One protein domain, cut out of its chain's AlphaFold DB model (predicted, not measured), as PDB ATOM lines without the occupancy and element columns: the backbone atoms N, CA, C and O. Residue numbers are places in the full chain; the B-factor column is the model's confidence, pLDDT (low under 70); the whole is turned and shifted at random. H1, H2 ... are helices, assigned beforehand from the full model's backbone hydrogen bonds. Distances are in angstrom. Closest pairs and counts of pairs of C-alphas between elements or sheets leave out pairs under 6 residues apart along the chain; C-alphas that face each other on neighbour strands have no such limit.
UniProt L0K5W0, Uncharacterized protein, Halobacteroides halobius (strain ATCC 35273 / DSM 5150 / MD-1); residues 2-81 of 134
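Overview. This is residues 2 to 81 of the 134 residues of an uncharacterized protein of Halobacteroides halobius (strain ATCC 35273 / DSM 5150 / MD-1) (UniProt L0K5W0). This domain has little regular structure: two lobes of mostly loop, residues 7 to 42 and residues 53 to 81, are bridged by helix H1, and the short helix H2 sits within the second lobe. Residues 2 to 5 run out from the first lobe as a tail. The printed part has 80 residues, with two named helices, H1 then H2, and no named strand; its class is all helix, though the named elements hold only 16 residues. It is compact, with a radius of gyration of the C-alphas of 13.2 A and spans of 38 by 32 by 18 A.

Along the chain. From Gly 2 at (-58.716, 48.858, 40.465), residues 2 to 42 hold no named element. H1, residues 43 to 52, begins at C-alpha 43 (-39.461, 39.166, 51.711) and is 14.3 A long. H2, residues 67 to 72, is 8.6 A long and ends at C-alpha 72 (-34.590, 61.261, 48.084).

Arrangement. Residues 35 to 36 pair antiparallel with residues 8 to 9 and with residues 41 to 42. H1 and H2 are apart. In both, every O i to N i+4 pair is within hydrogen-bond range.

Size, cuts and confidence. The C-alphas farthest apart, of Gly 16 and Ile 81, are 39.1 A apart. The printed part has no cut. The link from H1 to H2, 14 residues, is long. Mean pLDDT of the printed part is 88.1; residues 2 to 5 are under 70.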
ATOM      1  N   GLY A   2     -60.013  49.260  41.016       37.59
ATOM      2  CA  GLY A   2     -58.716  48.858  40.465       37.59
ATOM      3  C   GLY A   2     -58.198  47.605  41.166       37.59
ATOM      4  O   GLY A   2     -57.986  47.635  42.374       37.59
ATOM      5  N   LYS A   3     -58.004  46.508  40.419       39.53
ATOM      6  CA  LYS A   3     -57.329  45.292  40.899       39.53
ATOM      7  C   LYS A   3     -56.030  45.710  41.591       39.53
ATOM      8  O   LYS A   3     -55.131  46.217  40.918       39.53
ATOM      9  N   ASN A   4     -55.936  45.529  42.910       46.97
ATOM     10  CA  ASN A   4     -54.693  45.699  43.657       46.97
ATOM     11  C   ASN A   4     -53.672  44.737  43.039       46.97
ATOM     12  O   ASN A   4     -53.677  43.543  43.324       46.97
ATOM     13  N   LYS A   5     -52.853  45.231  42.103       60.34
ATOM     14  CA  LYS A   5     -51.784  44.438  41.500       60.34
ATOM     15  C   LYS A   5     -50.850  44.074  42.642       60.34
ATOM     16  O   LYS A   5     -50.205  44.954  43.210       60.34
ATOM     17  N   ASP A   6     -50.822  42.790  42.985       77.56
ATOM     18  CA  ASP A   6     -50.000  42.263  44.065       77.56
ATOM     19  C   ASP A   6     -48.574  42.804  43.940       77.56
ATOM     20  O   ASP A   6     -47.924  42.638  42.898       77.56
ATOM     21  N   LYS A   7     -48.096  43.506  44.973       86.62
ATOM     22  CA  LYS A   7     -46.774  44.164  44.966       86.62
ATOM     23  C   LYS A   7     -45.630  43.149  44.935       86.62
ATOM     24  O   LYS A   7     -44.505  43.489  44.568       86.62
ATOM     25  N   TRP A   8     -45.938  41.911  45.298       91.06
ATOM     26  CA  TRP A   8     -45.021  40.790  45.349       91.06
ATOM     27  C   TRP A   8     -45.126  39.946  44.085       91.06
ATOM     28  O   TRP A   8     -46.208  39.702  43.550       91.06
ATOM     29  N   LEU A   9     -43.975  39.522  43.592       89.25
ATOM     30  CA  LEU A   9     -43.841  38.441  42.639       89.25
ATOM     31  C   LEU A   9     -43.793  37.140  43.443       89.25
ATOM     32  O   LEU A   9     -42.944  37.008  44.321       89.25
ATOM     33  N   ASP A  10     -44.744  36.248  43.192       87.31
ATOM     34  CA  ASP A  10     -44.862  34.965  43.883       87.31
ATOM     35  C   ASP A  10     -44.047  33.897  43.144       87.31
ATOM     36  O   ASP A  10     -44.259  33.785  41.932       87.31
ATOM     37  N   PRO A  11     -43.185  33.120  43.830       87.00
ATOM     38  CA  PRO A  11     -42.407  32.024  43.253       87.00
ATOM     39  C   PRO A  11     -43.202  31.080  42.363       87.00
ATOM     40  O   PRO A  11     -42.769  30.764  41.258       87.00
ATOM     41  N   ASN A  12     -44.411  30.716  42.788       87.12
ATOM     42  CA  ASN A  12     -45.262  29.764  42.074       87.12
ATOM     43  C   ASN A  12     -45.877  30.356  40.799       87.12
ATOM     44  O   ASN A  12     -46.469  29.646  39.992       87.12
ATOM     45  N   LYS A  13     -45.777  31.678  40.628       85.56
ATOM     46  CA  LYS A  13     -46.292  32.427  39.475       85.56
ATOM     47  C   LYS A  13     -45.165  33.044  38.646       85.56
ATOM     48  O   LYS A  13     -45.438  33.880  37.782       85.56
ATOM     49  N   VAL A  14     -43.907  32.694  38.922       82.94
ATOM     50  CA  VAL A  14     -42.761  33.176  38.152       82.94
ATOM     51  C   VAL A  14     -42.632  32.377  36.864       82.94
ATOM     52  O   VAL A  14     -42.417  31.171  36.887       82.94
ATOM     53  N   SER A  15     -42.726  33.063  35.729       83.44
ATOM     54  CA  SER A  15     -42.524  32.478  34.404       83.44
ATOM     55  C   SER A  15     -41.865  33.475  33.441       83.44
ATOM     56  O   SER A  15     -41.849  34.690  33.681       83.44
ATOM     57  N   GLY A  16     -41.281  32.954  32.357       83.81
ATOM     58  CA  GLY A  16     -40.608  33.743  31.320       83.81
ATOM     59  C   GLY A  16     -39.486  34.626  31.875       83.81
ATOM     60  O   GLY A  16     -38.724  34.211  32.743       83.81
ATOM     61  N   ARG A  17     -39.434  35.890  31.434       79.69
ATOM     62  CA  ARG A  17     -38.415  36.888  31.832       79.69
ATOM     63  C   ARG A  17     -38.295  37.155  33.339       79.69
ATOM     64  O   ARG A  17     -37.415  37.892  33.768       79.69
ATOM     65  N   HIS A  18     -39.241  36.674  34.143       80.12
ATOM     66  CA  HIS A  18     -39.242  36.887  35.586       80.12
ATOM     67  C   HIS A  18     -38.476  35.803  36.356       80.12
ATOM     68  O   HIS A  18     -38.211  36.013  37.538       80.12
ATOM     69  N   VAL A  19     -38.105  34.693  35.706       81.31
ATOM     70  CA  VAL A  19     -37.345  33.578  36.305       81.31
ATOM     71  C   VAL A  19     -35.958  34.026  36.759       81.31
ATOM     72  O   VAL A  19     -35.539  33.701  37.868       81.31
ATOM     73  N   ASP A  20     -35.298  34.861  35.959       84.06
ATOM     74  CA  ASP A  20     -33.956  35.376  36.254       84.06
ATOM     75  C   ASP A  20     -33.957  36.532  37.254       84.06
ATOM     76  O   ASP A  20     -32.917  37.100  37.578       84.06
ATOM     77  N   ARG A  21     -35.129  36.923  37.763       88.25
ATOM     78  CA  ARG A  21     -35.225  37.999  38.740       88.25
ATOM     79  C   ARG A  21     -34.665  37.529  40.078       88.25
ATOM     80  O   ARG A  21     -35.025  36.462  40.565       88.25
ATOM     81  N   TYR A  22     -33.857  38.365  40.719       92.88
ATOM     82  CA  TYR A  22     -33.253  38.063  42.014       92.88
ATOM     83  C   TYR A  22     -33.325  39.252  42.975       92.88
ATOM     84  O   TYR A  22     -33.581  40.395  42.586       92.88
ATOM     85  N   CYS A  23     -33.124  38.968  44.259       93.94
ATOM     86  CA  CYS A  23     -32.984  39.979  45.295       93.94
ATOM     87  C   CYS A  23     -31.634  40.692  45.158       93.94
ATOM     88  O   CYS A  23     -30.590  40.060  45.279       93.94
ATOM     89  N   LYS A  24     -31.631  42.017  45.011       92.56
ATOM     90  CA  LYS A  24     -30.404  42.824  44.889       92.56
ATOM     91  C   LYS A  24     -29.542  42.880  46.158       92.56
ATOM     92  O   LYS A  24     -28.461  43.450  46.117       92.56
ATOM     93  N   ILE A  25     -30.042  42.367  47.287       91.75
ATOM     94  CA  ILE A  25     -29.346  42.387  48.583       91.75
ATOM     95  C   ILE A  25     -28.691  41.035  48.865       91.75
ATOM     96  O   ILE A  25     -27.493  40.990  49.111       91.75
ATOM     97  N   CYS A  26     -29.462  39.945  48.820       92.81
ATOM     98  CA  CYS A  26     -28.984  38.603  49.170       92.81
ATOM     99  C   CYS A  26     -28.791  37.660  47.970       92.81
ATOM    100  O   CYS A  26     -28.314  36.547  48.150       92.81
ATOM    101  N   GLY A  27     -29.201  38.051  46.759       92.75
ATOM    102  CA  GLY A  27     -29.070  37.226  45.551       92.75
ATOM    103  C   GLY A  27     -30.131  36.132  45.365       92.75
ATOM    104  O   GLY A  27     -30.144  35.486  44.321       92.75
ATOM    105  N   SER A  28     -31.049  35.928  46.318       93.44
ATOM    106  CA  SER A  28     -32.094  34.895  46.210       93.44
ATOM    107  C   SER A  28     -32.970  35.083  44.969       93.44
ATOM    108  O   SER A  28     -33.404  36.200  44.673       93.44
ATOM    109  N   LYS A  29     -33.254  33.988  44.258       91.88
ATOM    110  CA  LYS A  29     -34.022  34.005  43.005       91.88
ATOM    111  C   LYS A  29     -35.524  34.108  43.265       91.88
ATOM    112  O   LYS A  29     -36.035  33.601  44.262       91.88
ATOM    113  N   ALA A  30     -36.249  34.705  42.325       88.94
ATOM    114  CA  ALA A  30     -37.700  34.848  42.396       88.94
ATOM    115  C   ALA A  30     -38.437  33.504  42.374       88.94
ATOM    116  O   ALA A  30     -39.564  33.445  42.841       88.94
ATOM    117  N   THR A  31     -37.807  32.433  41.884       89.44
ATOM    118  CA  THR A  31     -38.327  31.057  41.945       89.44
ATOM    119  C   THR A  31     -38.264  30.431  43.341       89.44
ATOM    120  O   THR A  31     -38.883  29.398  43.561       89.44
ATOM    121  N   GLN A  32     -37.527  31.033  44.280       89.56
ATOM    122  CA  GLN A  32     -37.351  30.524  45.644       89.56
ATOM    123  C   GLN A  32     -38.093  31.371  46.680       89.56
ATOM    124  O   GLN A  32     -38.621  30.838  47.648       89.56
ATOM    125  N   VAL A  33     -38.125  32.694  46.490       92.12
ATOM    126  CA  VAL A  33     -38.665  33.647  47.471       92.12
ATOM    127  C   VAL A  33     -39.524  34.709  46.807       92.12
ATOM    128  O   VAL A  33     -39.318  35.068  45.644       92.12
ATOM    129  N   ARG A  34     -40.469  35.284  47.559       92.75
ATOM    130  CA  ARG A  34     -41.272  36.396  47.041       92.75
ATOM    131  C   ARG A  34     -40.405  37.638  46.866       92.75
ATOM    132  O   ARG A  34     -39.726  38.063  47.798       92.75
ATOM    133  N   ILE A  35     -40.473  38.268  45.692       93.12
ATOM    134  CA  ILE A  35     -39.701  39.481  45.365       93.12
ATOM    135  C   ILE A  35     -40.621  40.693  45.233       93.12
ATOM    136  O   ILE A  35     -41.617  40.665  44.511       93.12
ATOM    137  N   LEU A  36     -40.266  41.803  45.879       91.12
ATOM    138  CA  LEU A  36     -40.959  43.075  45.721       91.12
ATOM    139  C   LEU A  36     -40.718  43.634  44.307       91.12
ATOM    140  O   LEU A  36     -39.592  43.978  43.942       91.12
ATOM    141  N   LYS A  37     -41.786  43.738  43.505       87.81
ATOM    142  CA  LYS A  37     -41.716  43.932  42.043       87.81
ATOM    143  C   LYS A  37     -41.057  45.219  41.566       87.81
ATOM    144  O   LYS A  37     -40.649  45.258  40.415       87.81
ATOM    145  N   TYR A  38     -41.003  46.269  42.368       87.25
ATOM    146  CA  TYR A  38     -40.385  47.531  41.943       87.25
ATOM    147  C   TYR A  38     -38.968  47.692  42.487       87.25
ATOM    148  O   TYR A  38     -38.161  48.391  41.895       87.25
ATOM    149  N   GLU A  39     -38.645  46.986  43.571       88.62
ATOM    150  CA  GLU A  39     -37.402  47.205  44.311       88.62
ATOM    151  C   GLU A  39     -36.382  46.083  44.139       88.62
ATOM    152  O   GLU A  39     -35.217  46.287  44.482       88.62
ATOM    153  N   ASN A  40     -36.796  44.917  43.625       91.62
ATOM    154  CA  ASN A  40     -35.983  43.698  43.560       91.62
ATOM    155  C   ASN A  40     -35.426  43.303  44.936       91.62
ATOM    156  O   ASN A  40     -34.236  43.050  45.078       91.62
ATOM    157  N   ILE A  41     -36.267  43.288  45.973       93.31
ATOM    158  CA  ILE A  41     -35.876  42.877  47.333       93.31
ATOM    159  C   ILE A  41     -36.790  41.732  47.773       93.31
ATOM    160  O   ILE A  41     -38.006  41.830  47.594       93.31
ATOM    161  N   CYS A  42     -36.223  40.653  48.316       94.38
ATOM    162  CA  CYS A  42     -37.001  39.521  48.815       94.38
ATOM    163  C   CYS A  42     -37.705  39.828  50.137       94.38
ATOM    164  O   CYS A  42     -37.372  40.785  50.837       94.38
ATOM    165  N   GLU A  43     -38.687  39.002  50.483       93.69
ATOM    166  CA  GLU A  43     -39.461  39.166  51.711       93.69
ATOM    167  C   GLU A  43     -38.616  39.131  52.988       93.69
ATOM    168  O   GLU A  43     -38.874  39.926  53.894       93.69
ATOM    169  N   ASP A  44     -37.576  38.301  53.040       93.81
ATOM    170  CA  ASP A  44     -36.721  38.175  54.222       93.81
ATOM    171  C   ASP A  44     -35.843  39.410  54.410       93.81
ATOM    172  O   ASP A  44     -35.862  40.025  55.478       93.81
ATOM    173  N   CYS A  45     -35.195  39.886  53.341       93.50
ATOM    174  CA  CYS A  45     -34.493  41.167  53.381       93.50
ATOM    175  C   CYS A  45     -35.450  42.323  53.706       93.50
ATOM    176  O   CYS A  45     -35.078  43.240  54.431       93.50
ATOM    177  N   VAL A  46     -36.695  42.307  53.213       93.56
ATOM    178  CA  VAL A  46     -37.687  43.330  53.581       93.56
ATOM    179  C   VAL A  46     -38.003  43.292  55.078       93.56
ATOM    180  O   VAL A  46     -38.101  44.359  55.687       93.56
ATOM    181  N   LYS A  47     -38.168  42.109  55.683       93.44
ATOM    182  CA  LYS A  47     -38.402  41.962  57.132       93.44
ATOM    183  C   LYS A  47     -37.217  42.497  57.935       93.44
ATOM    184  O   LYS A  47     -37.417  43.308  58.837       93.44
ATOM    185  N   GLU A  48     -36.000  42.122  57.558       93.88
ATOM    186  CA  GLU A  48     -34.778  42.573  58.227       93.88
ATOM    187  C   GLU A  48     -34.599  44.097  58.123       93.88
ATOM    188  O   GLU A  48     -34.372  44.788  59.118       93.88
ATOM    189  N   LEU A  49     -34.778  44.660  56.924       93.06
ATOM    190  CA  LEU A  49     -34.680  46.101  56.694       93.06
ATOM    191  C   LEU A  49     -35.734  46.893  57.477       93.06
ATOM    192  O   LEU A  49     -35.424  47.967  58.002       93.06
ATOM    193  N   LYS A  50     -36.963  46.368  57.582       92.44
ATOM    194  CA  LYS A  50     -38.037  46.969  58.389       92.44
ATOM    195  C   LYS A  50     -37.653  47.087  59.858       92.44
ATOM    196  O   LYS A  50     -37.960  48.106  60.472       92.44
ATOM    197  N   GLN A  51     -36.994  46.067  60.402       92.19
ATOM    198  CA  GLN A  51     -36.558  46.045  61.797       92.19
ATOM    199  C   GLN A  51     -35.365  46.974  62.030       92.19
ATOM    200  O   GLN A  51     -35.389  47.766  62.968       92.19
ATOM    201  N   LYS A  52     -34.360  46.940  61.145       91.88
ATOM    202  CA  LYS A  52     -33.153  47.770  61.282       91.88
ATOM    203  C   LYS A  52     -33.420  49.268  61.135       91.88
ATOM    204  O   LYS A  52     -32.678  50.064  61.696       91.88
ATOM    205  N   LYS A  53     -34.423  49.664  60.337       91.88
ATOM    206  CA  LYS A  53     -34.758  51.078  60.054       91.88
ATOM    207  C   LYS A  53     -33.537  51.927  59.648       91.88
ATOM    208  O   LYS A  53     -33.414  53.090  60.008       91.88
ATOM    209  N   GLY A  54     -32.624  51.347  58.868       87.19
ATOM    210  CA  GLY A  54     -31.292  51.924  58.631       87.19
ATOM    211  C   GLY A  54     -31.225  53.140  57.692       87.19
ATOM    212  O   GLY A  54     -30.134  53.616  57.406       87.19
ATOM    213  N   GLY A  55     -32.338  53.622  57.132       88.25
ATOM    214  CA  GLY A  55     -32.367  54.807  56.262       88.25
ATOM    215  C   GLY A  55     -31.808  54.629  54.846       88.25
ATOM    216  O   GLY A  55     -32.043  55.480  54.002       88.25
ATOM    217  N   LYS A  56     -31.109  53.529  54.543       90.38
ATOM    218  CA  LYS A  56     -30.578  53.261  53.191       90.38
ATOM    219  C   LYS A  56     -31.605  52.633  52.244       90.38
ATOM    220  O   LYS A  56     -31.682  52.986  51.074       90.38
ATOM    221  N   TYR A  57     -32.382  51.682  52.761       90.25
ATOM    222  CA  TYR A  57     -33.429  50.969  52.012       90.25
ATOM    223  C   TYR A  57     -34.800  51.040  52.696       90.25
ATOM    224  O   TYR A  57     -35.831  50.855  52.049       90.25
ATOM    225  N   ALA A  58     -34.818  51.309  54.003       93.44
ATOM    226  CA  ALA A  58     -36.015  51.386  54.827       93.44
ATOM    227  C   ALA A  58     -36.054  52.691  55.616       93.44
ATOM    228  O   ALA A  58     -35.021  53.173  56.074       93.44
ATOM    229  N   CYS A  59     -37.256  53.240  55.782       94.94
ATOM    230  CA  CYS A  59     -37.486  54.494  56.489       94.94
ATOM    231  C   CYS A  59     -37.034  54.400  57.953       94.94
ATOM    232  O   CYS A  59     -37.459  53.491  58.669       94.94
ATOM    233  N   LYS A  60     -36.252  55.383  58.416       93.94
ATOM    234  CA  LYS A  60     -35.800  55.510  59.813       93.94
ATOM    235  C   LYS A  60     -36.956  55.600  60.815       93.94
ATOM    236  O   LYS A  60     -36.846  55.111  61.933       93.94
ATOM    237  N   GLY A  61     -38.084  56.191  60.417       91.50
ATOM    238  CA  GLY A  61     -39.268  56.322  61.271       91.50
ATOM    239  C   GLY A  61     -40.097  55.037  61.357       91.50
ATOM    240  O   GLY A  61     -40.240  54.424  62.419       91.50
ATOM    241  N   CYS A  62     -40.651  54.612  60.221       91.44
ATOM    242  CA  CYS A  62     -41.665  53.553  60.168       91.44
ATOM    243  C   CYS A  62     -41.152  52.189  59.684       91.44
ATOM    244  O   CYS A  62     -41.915  51.229  59.659       91.44
ATOM    245  N   GLY A  63     -39.894  52.086  59.248       91.38
ATOM    246  CA  GLY A  63     -39.338  50.856  58.676       91.38
ATOM    247  C   GLY A  63     -39.845  50.515  57.272       91.38
ATOM    248  O   GLY A  63     -39.407  49.527  56.692       91.38
ATOM    249  N   LYS A  64     -40.736  51.313  56.668       91.94
ATOM    250  CA  LYS A  64     -41.219  51.075  55.296       91.94
ATOM    251  C   LYS A  64     -40.041  50.957  54.328       91.94
ATOM    252  O   LYS A  64     -39.248  51.890  54.210       91.94
ATOM    253  N   VAL A  65     -39.958  49.828  53.624       91.81
ATOM    254  CA  VAL A  65     -38.953  49.594  52.578       91.81
ATOM    255  C   VAL A  65     -39.379  50.359  51.334       91.81
ATOM    256  O   VAL A  65     -40.332  49.980  50.657       91.81
ATOM    257  N   ALA A  66     -38.706  51.477  51.096       90.81
ATOM    258  CA  ALA A  66     -38.916  52.351  49.952       90.81
ATOM    259  C   ALA A  66     -37.577  53.014  49.580       90.81
ATOM    260  O   ALA A  66     -37.422  54.209  49.828       90.81
ATOM    261  N   PRO A  67     -36.607  52.243  49.043       90.50
ATOM    262  CA  PRO A  67     -35.250  52.693  48.728       90.50
ATOM    263  C   PRO A  67     -35.189  54.052  48.035       90.50
ATOM    264  O   PRO A  67     -34.495  54.935  48.525       90.50
ATOM    265  N   GLN A  68     -35.979  54.251  46.975       90.31
ATOM    266  CA  GLN A  68     -36.005  55.529  46.262       90.31
ATOM    267  C   GLN A  68     -36.428  56.680  47.181       90.31
ATOM    268  O   GLN A  68     -35.730  57.677  47.300       90.31
ATOM    269  N   GLN A  69     -37.530  56.513  47.921       91.75
ATOM    270  CA  GLN A  69     -38.020  57.571  48.808       91.75
ATOM    271  C   GLN A  69     -37.026  57.894  49.921       91.75
ATOM    272  O   GLN A  69     -36.868  59.059  50.261       91.75
ATOM    273  N   VAL A  70     -36.381  56.884  50.506       93.12
ATOM    274  CA  VAL A  70     -35.433  57.122  51.599       93.12
ATOM    275  C   VAL A  70     -34.135  57.747  51.103       93.12
ATOM    276  O   VAL A  70     -33.545  58.526  51.840       93.12
ATOM    277  N   GLN A  71     -33.723  57.477  49.864       91.00
ATOM    278  CA  GLN A  71     -32.605  58.176  49.228       91.00
ATOM    279  C   GLN A  71     -32.955  59.641  48.955       91.00
ATOM    280  O   GLN A  71     -32.192  60.520  49.340       91.00
ATOM    281  N   ASP A  72     -34.142  59.902  48.404       91.31
ATOM    282  CA  ASP A  72     -34.590  61.261  48.084       91.31
ATOM    283  C   ASP A  72     -34.833  62.120  49.343       91.31
ATOM    284  O   ASP A  72     -34.737  63.342  49.291       91.31
ATOM    285  N   ASN A  73     -35.170  61.500  50.485       90.12
ATOM    286  CA  ASN A  73     -35.602  62.201  51.705       90.12
ATOM    287  C   ASN A  73     -34.745  61.864  52.943       90.12
ATOM    288  O   ASN A  73     -35.275  61.646  54.037       90.12
ATOM    289  N   ASN A  74     -33.416  61.792  52.794       91.56
ATOM    290  CA  ASN A  74     -32.445  61.680  53.904       91.56
ATOM    291  C   ASN A  74     -32.704  60.531  54.909       91.56
ATOM    292  O   ASN A  74     -32.407  60.604  56.111       91.56
ATOM    293  N   GLY A  75     -33.243  59.424  54.412       92.00
ATOM    294  CA  GLY A  75     -33.521  58.210  55.165       92.00
ATOM    295  C   GLY A  75     -34.974  58.029  55.597       92.00
ATOM    296  O   GLY A  75     -35.258  57.095  56.351       92.00
ATOM    297  N   TYR A  76     -35.899  58.872  55.142       93.88
ATOM    298  CA  TYR A  76     -37.319  58.800  55.499       93.88
ATOM    299  C   TYR A  76     -38.199  58.521  54.279       93.88
ATOM    300  O   TYR A  76     -37.866  58.868  53.157       93.88
ATOM    301  N   CYS A  77     -39.336  57.855  54.469       93.69
ATOM    302  CA  CYS A  77     -40.342  57.769  53.413       93.69
ATOM    303  C   CYS A  77     -41.201  59.039  53.389       93.69
ATOM    304  O   CYS A  77     -41.252  59.782  54.371       93.69
ATOM    305  N   LYS A  78     -41.958  59.230  52.302       90.00
ATOM    306  CA  LYS A  78     -42.871  60.377  52.146       90.00
ATOM    307  C   LYS A  78     -43.948  60.463  53.238       90.00
ATOM    308  O   LYS A  78     -44.439  61.543  53.529       90.00
ATOM    309  N   ASP A  79     -44.268  59.338  53.875       90.75
ATOM    310  CA  ASP A  79     -45.256  59.264  54.963       90.75
ATOM    311  C   ASP A  79     -44.659  59.627  56.338       90.75
ATOM    312  O   ASP A  79     -45.334  59.534  57.358       90.75
ATOM    313  N   CYS A  80     -43.370  59.960  56.404       93.31
ATOM    314  CA  CYS A  80     -42.676  60.329  57.642       93.31
ATOM    315  C   CYS A  80     -42.021  61.712  57.576       93.31
ATOM    316  O   CYS A  80     -41.337  62.096  58.524       93.31
ATOM    317  N   ILE A  81     -42.229  62.445  56.481       91.88
ATOM    318  CA  ILE A  81     -41.742  63.810  56.284       91.88
ATOM    319  C   ILE A  81     -42.916  64.774  56.149       91.88
ATOM    320  O   ILE A  81     -43.932  64.464  55.530       91.88
TER     321      ILE A  81